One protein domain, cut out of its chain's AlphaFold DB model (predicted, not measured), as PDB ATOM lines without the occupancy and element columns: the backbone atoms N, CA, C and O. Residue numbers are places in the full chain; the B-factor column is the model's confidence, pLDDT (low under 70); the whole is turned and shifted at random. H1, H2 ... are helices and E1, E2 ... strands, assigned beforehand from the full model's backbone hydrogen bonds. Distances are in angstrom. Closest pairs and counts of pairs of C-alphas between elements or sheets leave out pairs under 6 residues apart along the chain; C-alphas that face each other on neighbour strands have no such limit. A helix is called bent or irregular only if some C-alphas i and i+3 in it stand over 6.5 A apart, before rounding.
ATOM      1  N   LEU A   3     212.217 164.094 158.284       87.12
ATOM      2  CA  LEU A   3     211.757 165.133 157.364       87.12
ATOM      3  C   LEU A   3     210.413 165.696 157.822       87.12
ATOM      4  O   LEU A   3     209.473 164.940 158.034       87.12
ATOM      5  N   PHE A   4     210.303 167.018 157.992       87.00
ATOM      6  CA  PHE A   4     209.110 167.675 158.566       87.00
ATOM      7  C   PHE A   4     208.677 167.056 159.916       87.00
ATOM      8  O   PHE A   4     207.496 166.964 160.268       87.00
ATOM      9  N   GLY A   5     209.656 166.597 160.698       87.25
ATOM     10  CA  GLY A   5     209.424 165.881 161.947       87.25
ATOM     11  C   GLY A   5     208.767 164.505 161.784       87.25
ATOM     12  O   GLY A   5     208.067 164.055 162.691       87.25
ATOM     13  N   ILE A   6     208.901 163.893 160.609       90.31
ATOM     14  CA  ILE A   6     208.458 162.537 160.294       90.31
ATOM     15  C   ILE A   6     209.715 161.697 160.121       90.31
ATOM     16  O   ILE A   6     210.548 161.997 159.267       90.31
ATOM     17  N   GLN A   7     209.865 160.657 160.933       93.31
ATOM     18  CA  GLN A   7     210.974 159.724 160.789       93.31
ATOM     19  C   GLN A   7     210.725 158.848 159.553       93.31
ATOM     20  O   GLN A   7     209.674 158.220 159.438       93.31
ATOM     21  N   VAL A   8     211.660 158.863 158.604       92.38
ATOM     22  CA  VAL A   8     211.501 158.217 157.285       92.38
ATOM     23  C   VAL A   8     212.247 156.889 157.233       92.38
ATOM     24  O   VAL A   8     211.709 155.882 156.775       92.38
ATOM     25  N   LEU A   9     213.492 156.909 157.702       93.75
ATOM     26  CA  LEU A   9     214.388 155.761 157.730       93.75
ATOM     27  C   LEU A   9     215.345 155.849 158.914       93.75
ATOM     28  O   LEU A   9     215.610 156.938 159.443       93.75
ATOM     29  N   GLU A  10     215.900 154.706 159.271       94.69
ATOM     30  CA  GLU A  10     217.058 154.535 160.141       94.69
ATOM     31  C   GLU A  10     218.260 154.108 159.291       94.69
ATOM     32  O   GLU A  10     218.091 153.643 158.165       94.69
ATOM     33  N   SER A  11     219.470 154.361 159.775       93.69
ATOM     34  CA  SER A  11     220.705 154.045 159.057       93.69
ATOM     35  C   SER A  11     221.859 153.990 160.043       93.69
ATOM     36  O   SER A  11     221.909 154.798 160.977       93.69
ATOM     37  N   ASP A  12     222.777 153.062 159.798       87.19
ATOM     38  CA  ASP A  12     223.954 152.855 160.638       87.19
ATOM     39  C   ASP A  12     225.047 153.888 160.355       87.19
ATOM     40  O   ASP A  12     225.792 154.282 161.258       87.19
ATOM     41  N   TRP A  13     225.136 154.362 159.107       88.25
ATOM     42  CA  TRP A  13     226.187 155.279 158.692       88.25
ATOM     43  C   TRP A  13     225.714 156.329 157.686       88.25
ATOM     44  O   TRP A  13     225.000 156.025 156.730       88.25
ATOM     45  N   ILE A  14     226.143 157.575 157.905       92.38
ATOM     46  CA  ILE A  14     225.694 158.749 157.151       92.38
ATOM     47  C   ILE A  14     226.910 159.524 156.645       92.38
ATOM     48  O   ILE A  14     227.773 159.892 157.443       92.38
ATOM     49  N   ASP A  15     226.906 159.851 155.355       92.31
ATOM     50  CA  ASP A  15     227.832 160.790 154.723       92.31
ATOM     51  C   ASP A  15     227.088 162.055 154.296       92.31
ATOM     52  O   ASP A  15     225.994 161.996 153.737       92.31
ATOM     53  N   ILE A  16     227.677 163.223 154.546       90.12
ATOM     54  CA  ILE A  16     227.056 164.518 154.242       90.12
ATOM     55  C   ILE A  16     227.962 165.291 153.291       90.12
ATOM     56  O   ILE A  16     229.147 165.484 153.569       90.12
ATOM     57  N   THR A  17     227.386 165.775 152.194       88.06
ATOM     58  CA  THR A  17     228.022 166.695 151.247       88.06
ATOM     59  C   THR A  17     227.250 168.020 151.195       88.06
ATOM     60  O   THR A  17     226.226 168.180 151.858       88.06
ATOM     61  N   GLU A  18     227.735 168.999 150.425       86.81
ATOM     62  CA  GLU A  18     227.003 170.261 150.215       86.81
ATOM     63  C   GLU A  18     225.688 170.061 149.438       86.81
ATOM     64  O   GLU A  18     224.740 170.834 149.596       86.81
ATOM     65  N   GLU A  19     225.616 169.026 148.601       86.75
ATOM     66  CA  GLU A  19     224.505 168.811 147.668       86.75
ATOM     67  C   GLU A  19     223.533 167.716 148.130       86.75
ATOM     68  O   GLU A  19     222.380 167.683 147.678       86.75
ATOM     69  N   SER A  20     223.980 166.832 149.026       91.88
ATOM     70  CA  SER A  20     223.223 165.651 149.425       91.88
ATOM     71  C   SER A  20     223.629 165.064 150.775       91.88
ATOM     72  O   SER A  20     224.699 165.339 151.323       91.88
ATOM     73  N   ILE A  21     222.753 164.212 151.305       94.12
ATOM     74  CA  ILE A  21     223.029 163.350 152.453       94.12
ATOM     75  C   ILE A  21     222.845 161.903 152.012       94.12
ATOM     76  O   ILE A  21     221.753 161.517 151.595       94.12
ATOM     77  N   GLN A  22     223.890 161.100 152.144       95.00
ATOM     78  CA  GLN A  22     223.860 159.675 151.873       95.00
ATOM     79  C   GLN A  22     223.703 158.890 153.177       95.00
ATOM     80  O   GLN A  22     224.400 159.125 154.158       95.00
ATOM     81  N   TYR A  23     222.773 157.945 153.171       94.75
ATOM     82  CA  TYR A  23     222.474 157.009 154.242       94.75
ATOM     83  C   TYR A  23     222.794 155.610 153.729       94.75
ATOM     84  O   TYR A  23     222.299 155.211 152.677       94.75
ATOM     85  N   ASN A  24     223.624 154.869 154.448       93.31
ATOM     86  CA  ASN A  24     224.032 153.521 154.065       93.31
ATOM     87  C   ASN A  24     223.341 152.492 154.967       93.31
ATOM     88  O   ASN A  24     223.038 152.798 156.124       93.31
ATOM     89  N   GLU A  25     223.080 151.300 154.423       92.19
ATOM     90  CA  GLU A  25     222.399 150.199 155.122       92.19
ATOM     91  C   GLU A  25     221.095 150.667 155.794       92.19
ATOM     92  O   GLU A  25     220.909 150.593 157.008       92.19
ATOM     93  N   VAL A  26     220.198 151.250 154.995       94.25
ATOM     94  CA  VAL A  26     218.998 151.900 155.532       94.25
ATOM     95  C   VAL A  26     217.921 150.901 155.953       94.25
ATOM     96  O   VAL A  26     217.792 149.824 155.380       94.25
ATOM     97  N   SER A  27     217.085 151.287 156.913       96.31
ATOM     98  CA  SER A  27     215.831 150.602 157.252       96.31
ATOM     99  C   SER A  27     214.672 151.593 157.167       96.31
ATOM    100  O   SER A  27     214.604 152.543 157.953       96.31
ATOM    101  N   PHE A  28     213.765 151.422 156.206       94.94
ATOM    102  CA  PHE A  28     212.636 152.329 156.004       94.94
ATOM    103  C   PHE A  28     211.484 152.052 156.972       94.94
ATOM    104  O   PHE A  28     211.099 150.914 157.229       94.94
ATOM    105  N   LEU A  29     210.847 153.125 157.446       95.06
ATOM    106  CA  LEU A  29     209.666 153.030 158.312       95.06
ATOM    107  C   LEU A  29     208.344 152.985 157.525       95.06
ATOM    108  O   LEU A  29     207.299 152.638 158.081       95.06
ATOM    109  N   PHE A  30     208.377 153.310 156.229       94.56
ATOM    110  CA  PHE A  30     207.225 153.243 155.328       94.56
ATOM    111  C   PHE A  30     207.185 151.921 154.573       94.56
ATOM    112  O   PHE A  30     208.159 151.534 153.927       94.56
ATOM    113  N   LYS A  31     206.025 151.255 154.573       95.31
ATOM    114  CA  LYS A  31     205.886 149.906 153.996       95.31
ATOM    115  C   LYS A  31     206.182 149.867 152.501       95.31
ATOM    116  O   LYS A  31     206.765 148.906 152.014       95.31
ATOM    117  N   SER A  32     205.796 150.914 151.785       94.12
ATOM    118  CA  SER A  32     206.044 151.099 150.353       94.12
ATOM    119  C   SER A  32     207.529 151.186 149.986       94.12
ATOM    120  O   SER A  32     207.863 150.979 148.818       94.12
ATOM    121  N   LEU A  33     208.411 151.448 150.959       94.81
ATOM    122  CA  LEU A  33     209.850 151.631 150.757       94.81
ATOM    123  C   LEU A  33     210.715 150.506 151.350       94.81
ATOM    124  O   LEU A  33     211.892 150.444 151.023       94.81
ATOM    125  N   ILE A  34     210.138 149.563 152.107       95.38
ATOM    126  CA  ILE A  34     210.849 148.409 152.714       95.38
ATOM    127  C   ILE A  34     211.619 147.568 151.680       95.38
ATOM    128  O   ILE A  34     212.613 146.924 151.993       95.38
ATOM    129  N   LYS A  35     211.195 147.577 150.410       94.62
ATOM    130  CA  LYS A  35     211.925 146.912 149.313       94.62
ATOM    131  C   LYS A  35     213.359 147.435 149.106       94.62
ATOM    132  O   LYS A  35     214.114 146.791 148.387       94.62
ATOM    133  N   TYR A  36     213.698 148.580 149.698       94.12
ATOM    134  CA  TYR A  36     215.021 149.200 149.665       94.12
ATOM    135  C   TYR A  36     215.800 149.035 150.976       94.12
ATOM    136  O   TYR A  36     216.846 149.659 151.144       94.12
ATOM    137  N   ASP A  37     215.310 148.228 151.919       94.06
ATOM    138  CA  ASP A  37     216.031 147.971 153.165       94.06
ATOM    139  C   ASP A  37     217.392 147.311 152.890       94.06
ATOM    140  O   ASP A  37     217.530 146.446 152.021       94.06
ATOM    141  N   GLY A  38     218.408 147.739 153.639       92.25
ATOM    142  CA  GLY A  38     219.805 147.341 153.474       92.25
ATOM    143  C   GLY A  38     220.539 148.052 152.333       92.25
ATOM    144  O   GLY A  38     221.743 147.860 152.189       92.25
ATOM    145  N   MET A  39     219.856 148.877 151.536       94.38
ATOM    146  CA  MET A  39     220.477 149.605 150.426       94.38
ATOM    147  C   MET A  39     221.098 150.929 150.877       94.38
ATOM    148  O   MET A  39     220.901 151.395 152.004       94.38
ATOM    149  N   THR A  40     221.824 151.560 149.959       95.56
ATOM    150  CA  THR A  40     222.305 152.930 150.117       95.56
ATOM    151  C   THR A  40     221.316 153.900 149.488       95.56
ATOM    152  O   THR A  40     220.812 153.692 148.386       95.56
ATOM    153  N   VAL A  41     221.040 154.992 150.189       95.88
ATOM    154  CA  VAL A  41     220.103 156.027 149.769       95.88
ATOM    155  C   VAL A  41     220.776 157.384 149.829       95.88
ATOM    156  O   VAL A  41     221.259 157.794 150.876       95.88
ATOM    157  N   GLU A  42     220.745 158.122 148.730       95.50
ATOM    158  CA  GLU A  42     221.165 159.518 148.684       95.50
ATOM    159  C   GLU A  42     219.934 160.423 148.646       95.50
ATOM    160  O   GLU A  42     219.025 160.223 147.842       95.50
ATOM    161  N   ILE A  43     219.909 161.431 149.510       92.62
ATOM    162  CA  ILE A  43     218.855 162.439 149.572       92.62
ATOM    163  C   ILE A  43     219.441 163.773 149.136       92.62
ATOM    164  O   ILE A  43     220.301 164.332 149.814       92.62
ATOM    165  N   LEU A  44     218.957 164.280 148.008       93.12
ATOM    166  CA  LEU A  44     219.331 165.580 147.470       93.12
ATOM    167  C   LEU A  44     218.604 166.718 148.202       93.12
ATOM    168  O   LEU A  44     217.530 166.535 148.782       93.12
ATOM    169  N   ASN A  45     219.150 167.931 148.095       87.88
ATOM    170  CA  ASN A  45     218.561 169.149 148.667       87.88
ATOM    171  C   ASN A  45     217.137 169.470 148.157       87.88
ATOM    172  O   ASN A  45     216.402 170.211 148.809       87.88
ATOM    173  N   ASP A  46     216.729 168.919 147.009       89.75
ATOM    174  CA  ASP A  46     215.373 169.041 146.456       89.75
ATOM    175  C   ASP A  46     214.411 167.931 146.932       89.75
ATOM    176  O   ASP A  46     213.324 167.778 146.375       89.75
ATOM    177  N   TRP A  47     214.789 167.174 147.971       88.88
ATOM    178  CA  TRP A  47     214.043 166.036 148.535       88.88
ATOM    179  C   TRP A  47     213.908 164.831 147.611       88.88
ATOM    180  O   TRP A  47     213.065 163.949 147.837       88.88
ATOM    181  N   ARG A  48     214.737 164.773 146.574       94.69
ATOM    182  CA  ARG A  48     214.831 163.600 145.727       94.69
ATOM    183  C   ARG A  48     215.672 162.531 146.402       94.69
ATOM    184  O   ARG A  48     216.777 162.799 146.865       94.69
ATOM    185  N   LEU A  49     215.125 161.329 146.443       95.31
ATOM    186  CA  LEU A  49     215.799 160.123 146.880       95.31
ATOM    187  C   LEU A  49     216.372 159.406 145.659       95.31
ATOM    188  O   LEU A  49     215.647 159.177 144.692       95.31
ATOM    189  N   LYS A  50     217.636 159.000 145.737       97.00
ATOM    190  CA  LYS A  50     218.252 158.017 144.844       97.00
ATOM    191  C   LYS A  50     218.578 156.771 145.641       97.00
ATOM    192  O   LYS A  50     219.177 156.869 146.710       97.00
ATOM    193  N   VAL A  51     218.203 155.615 145.116       96.62
ATOM    194  CA  VAL A  51     218.532 154.316 145.703       96.62
ATOM    195  C   VAL A  51     219.664 153.699 144.901       96.62
ATOM    196  O   VAL A  51     219.564 153.577 143.678       96.62
ATOM    197  N   TRP A  52     220.722 153.316 145.599       96.25
ATOM    198  CA  TRP A  52     221.929 152.733 145.041       96.25
ATOM    199  C   TRP A  52     221.994 151.246 145.385       96.25
ATOM    200  O   TRP A  52     221.716 150.856 146.522       96.25
ATOM    201  N   ASP A  53     222.356 150.423 144.404       90.81
ATOM    202  CA  ASP A  53     222.706 149.023 144.634       90.81
ATOM    203  C   ASP A  53     224.143 148.871 145.171       90.81
ATOM    204  O   ASP A  53     224.899 149.837 145.314       90.81
ATOM    205  N   ASP A  54     224.521 147.635 145.481       88.38
ATOM    206  CA  ASP A  54     225.849 147.256 145.968       88.38
ATOM    207  C   ASP A  54     226.952 147.375 144.901       88.38
ATOM    208  O   ASP A  54     228.138 147.424 145.233       88.38
ATOM    209  N   GLU A  55     226.579 147.477 143.624       91.88
ATOM    210  CA  GLU A  55     227.488 147.765 142.514       91.88
ATOM    211  C   GLU A  55     227.727 149.275 142.317       91.88
ATOM    212  O   GLU A  55     228.510 149.668 141.444       91.88
ATOM    213  N   GLY A  56     227.072 150.132 143.109       89.12
ATOM    214  CA  GLY A  56     227.175 151.588 143.015       89.12
ATOM    215  C   GLY A  56     226.392 152.184 141.843       89.12
ATOM    216  O   GLY A  56     226.757 153.247 141.335       89.12
ATOM    217  N   LYS A  57     225.324 151.523 141.388       94.88
ATOM    218  CA  LYS A  57     224.403 152.042 140.370       94.88
ATOM    219  C   LYS A  57     223.112 152.527 141.006       94.88
ATOM    220  O   LYS A  57     222.568 151.906 141.912       94.88
ATOM    221  N   VAL A  58     222.577 153.617 140.462       96.81
ATOM    222  CA  VAL A  58     221.235 154.088 140.813       96.81
ATOM    223  C   VAL A  58     220.203 153.153 140.189       96.81
ATOM    224  O   VAL A  58     220.130 153.037 138.963       96.81
ATOM    225  N   ILE A  59     219.404 152.502 141.031       96.12
ATOM    226  CA  ILE A  59     218.349 151.565 140.619       96.12
ATOM    227  C   ILE A  59     216.943 152.157 140.735       96.12
ATOM    228  O   ILE A  59     216.015 151.640 140.112       96.12
ATOM    229  N   ASP A  60     216.779 153.234 141.504       97.00
ATOM    230  CA  ASP A  60     215.536 153.997 141.569       97.00
ATOM    231  C   ASP A  60     215.795 155.460 141.950       97.00
ATOM    232  O   ASP A  60     216.763 155.772 142.648       97.00
ATOM    233  N   GLU A  61     214.919 156.357 141.502       97.19
ATOM    234  CA  GLU A  61     214.973 157.788 141.797       97.19
ATOM    235  C   GLU A  61     213.555 158.361 141.881       97.19
ATOM    236  O   GLU A  61     212.776 158.271 140.930       97.19
ATOM    237  N   PHE A  62     213.205 158.972 143.015       95.69
ATOM    238  CA  PHE A  62     211.866 159.520 143.234       95.69
ATOM    239  C   PHE A  62     211.855 160.652 144.262       95.69
ATOM    240  O   PHE A  62     212.743 160.782 145.101       95.69
ATOM    241  N   TYR A  63     210.808 161.474 144.233       94.69
ATOM    242  CA  TYR A  63     210.586 162.500 145.247       94.69
ATOM    243  C   TYR A  63     209.884 161.908 146.467       94.69
ATOM    244  O   TYR A  63     208.777 161.379 146.365       94.69
ATOM    245  N   LEU A  64     210.475 162.052 147.656       90.06
ATOM    246  CA  LEU A  64     209.876 161.510 148.882       90.06
ATOM    247  C   LEU A  64     208.521 162.154 149.201       90.06
ATOM    248  O   LEU A  64     207.603 161.485 149.673       90.06
ATOM    249  N   ILE A  65     208.370 163.442 148.882       89.62
ATOM    250  CA  ILE A  65     207.107 164.170 149.055       89.62
ATOM    251  C   ILE A  65     205.987 163.638 148.153       89.62
ATOM    252  O   ILE A  65     204.823 163.997 148.340       89.62
ATOM    253  N   GLU A  66     206.314 162.795 147.172       92.12
ATOM    254  CA  GLU A  66     205.341 162.142 146.304       92.12
ATOM    255  C   GLU A  66     204.872 160.777 146.805       92.12
ATOM    256  O   GLU A  66     203.873 160.264 146.305       92.12
ATOM    257  N   ASN A  67     205.510 160.229 147.842       94.12
ATOM    258  CA  ASN A  67     205.094 158.979 148.460       94.12
ATOM    259  C   ASN A  67     203.770 159.145 149.235       94.12
ATOM    260  O   ASN A  67     203.627 160.033 150.080       94.12
ATOM    261  N   ASP A  68     202.805 158.260 148.978       95.44
ATOM    262  CA  ASP A  68     201.461 158.337 149.565       95.44
ATOM    263  C   ASP A  68     201.442 158.144 151.090       95.44
ATOM    264  O   ASP A  68     200.677 158.821 151.786       95.44
ATOM    265  N   GLU A  69     202.278 157.254 151.638       95.38
ATOM    266  CA  GLU A  69     202.372 157.069 153.092       95.38
ATOM    267  C   GLU A  69     202.960 158.311 153.757       95.38
ATOM    268  O   GLU A  69     202.402 158.804 154.741       95.38
ATOM    269  N   PHE A  70     204.025 158.865 153.176       94.25
ATOM    270  CA  PHE A  70     204.636 160.098 153.655       94.25
ATOM    271  C   PHE A  70     203.640 161.265 153.643       94.25
ATOM    272  O   PHE A  70     203.434 161.910 154.672       94.25
ATOM    273  N   ARG A  71     202.952 161.499 152.514       93.81
ATOM    274  CA  ARG A  71     201.920 162.546 152.382       93.81
ATOM    275  C   ARG A  71     200.812 162.389 153.413       93.81
ATOM    276  O   ARG A  71     200.385 163.371 154.016       93.81
ATOM    277  N   LYS A  72     200.349 161.159 153.639       94.44
ATOM    278  CA  LYS A  72     199.307 160.879 154.630       94.44
ATOM    279  C   LYS A  72     199.748 161.280 156.037       94.44
ATOM    280  O   LYS A  72     198.975 161.930 156.736       94.44
ATOM    281  N   VAL A  73     200.970 160.928 156.443       94.50
ATOM    282  CA  VAL A  73     201.510 161.320 157.758       94.50
ATOM    283  C   VAL A  73     201.714 162.836 157.835       94.50
ATOM    284  O   VAL A  73     201.364 163.452 158.842       94.50
ATOM    285  N   LEU A  74     202.193 163.459 156.755       93.19
ATOM    286  CA  LEU A  74     202.369 164.908 156.671       93.19
ATOM    287  C   LEU A  74     201.050 165.659 156.896       93.19
ATOM    288  O   LEU A  74     200.998 166.537 157.754       93.19
ATOM    289  N   TYR A  75     199.973 165.277 156.204       92.31
ATOM    290  CA  TYR A  75     198.661 165.918 156.359       92.31
ATOM    291  C   TYR A  75     197.982 165.624 157.699       92.31
ATOM    292  O   TYR A  75     197.169 166.422 158.158       92.31
ATOM    293  N   GLN A  76     198.311 164.509 158.354       92.94
ATOM    294  CA  GLN A  76     197.856 164.253 159.724       92.94
ATOM    295  C   GLN A  76     198.530 165.185 160.732       92.94
ATOM    296  O   GLN A  76     197.898 165.603 161.699       92.94
ATOM    297  N   LYS A  77     199.809 165.505 160.512       92.50
ATOM    298  CA  LYS A  77     200.594 166.355 161.410       92.50
ATOM    299  C   LYS A  77     200.351 167.847 161.179       92.50
ATOM    300  O   LYS A  77     200.324 168.614 162.139       92.50
ATOM    301  N   TYR A  78     200.151 168.235 159.924       91.00
ATOM    302  CA  TYR A  78     199.883 169.606 159.496       91.00
ATOM    303  C   TYR A  78     198.565 169.653 158.706       91.00
ATOM    304  O   TYR A  78     198.589 169.732 157.475       91.00
TER     305      TYR A  78
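What this domain is: This is residues 3 to 78 of the 80 residues of an uncharacterized protein of Paenibacillus polymyxa (UniProt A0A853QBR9). One strongly twisted sheet of five antiparallel strands forms the body; its first hairpin, E1 and E2, is sharply bent, and the short helix H1 sits by the folded-over end of E2, beside the strands. The second helix, H2, lies off one end of the long axis, away from the sheet. The printed part has 76 residues, with two named helices and five named strands in the order E1, E2, H1, E3, E4, E5, H2; the sheet's order is E1, E2, E3, E4, E5, and the class is mixed, helices and strands. It is compact, with a radius of gyration of the C-alphas of 12.1 A and spans of 37 by 27 by 21 A.

Where its parts are: E1, residues 9 to 16, begins with C-alpha 9 at (214.388, 155.761, 157.730) and is 15.8 A long. E2, residues 20 to 28, is the longest strand, 18.2 A. H1, residues 31 to 36, is 10.1 A long and irregular: C-alphas 32 and 35 are 7.3 A apart. E3 is residues 40 to 44, 13.3 A, E4 residues 48 to 52, 13.0 A, and E5 residues 58 to 63, 14.3 A. H2, residues 68 to 77, is 14.3 A long and ends with C-alpha 77 at (200.594, 166.355, 161.410).

How they stand to each other: E1 and E5 are the edge strands of the sheet. E1 bends by 97 degrees at residue 12 and E2 by 95 degrees at residue 25. The two form a hairpin, antiparallel at 157 degrees, with N 10 and O 27 at 2.8 A and N 22 and O 15 at 2.8 A, within hydrogen-bond range. E2 and E3 are antiparallel at 139 degrees, with N 23 and O 41 at 2.8 A. E3, E4 and E5 make a meander, each strand the antiparallel neighbour of the one before; N 42 and O 50 are 2.8 A apart, N 49 and O 62 also 2.8 A. H1 is on the sheet at a height of 5.3 A, beside the strands and over none of them; its closest C-alphas to E2 are those of Ile 34 and Phe 28, 5.4 A apart. H2 is not on the sheet. H1 and H2 are close but not clearly touching, with the C-alphas of Ser 32 and Glu 69 closest at 7.5 A, at a steep tilt of 52 degrees, opposite ways. In H2 every O i to N i+4 pair is within hydrogen-bond range; in H1 0 of 2 are, beside 2 of 3 O i to N i+3 pairs.

The domain as a whole: The two C-alphas farthest apart, those of Glu 55 and Tyr 78, are 39.1 A apart. The printed part has no cut, and each link between successive named elements is tight. Its mean pLDDT is 92.9, and no printed residue is under 70.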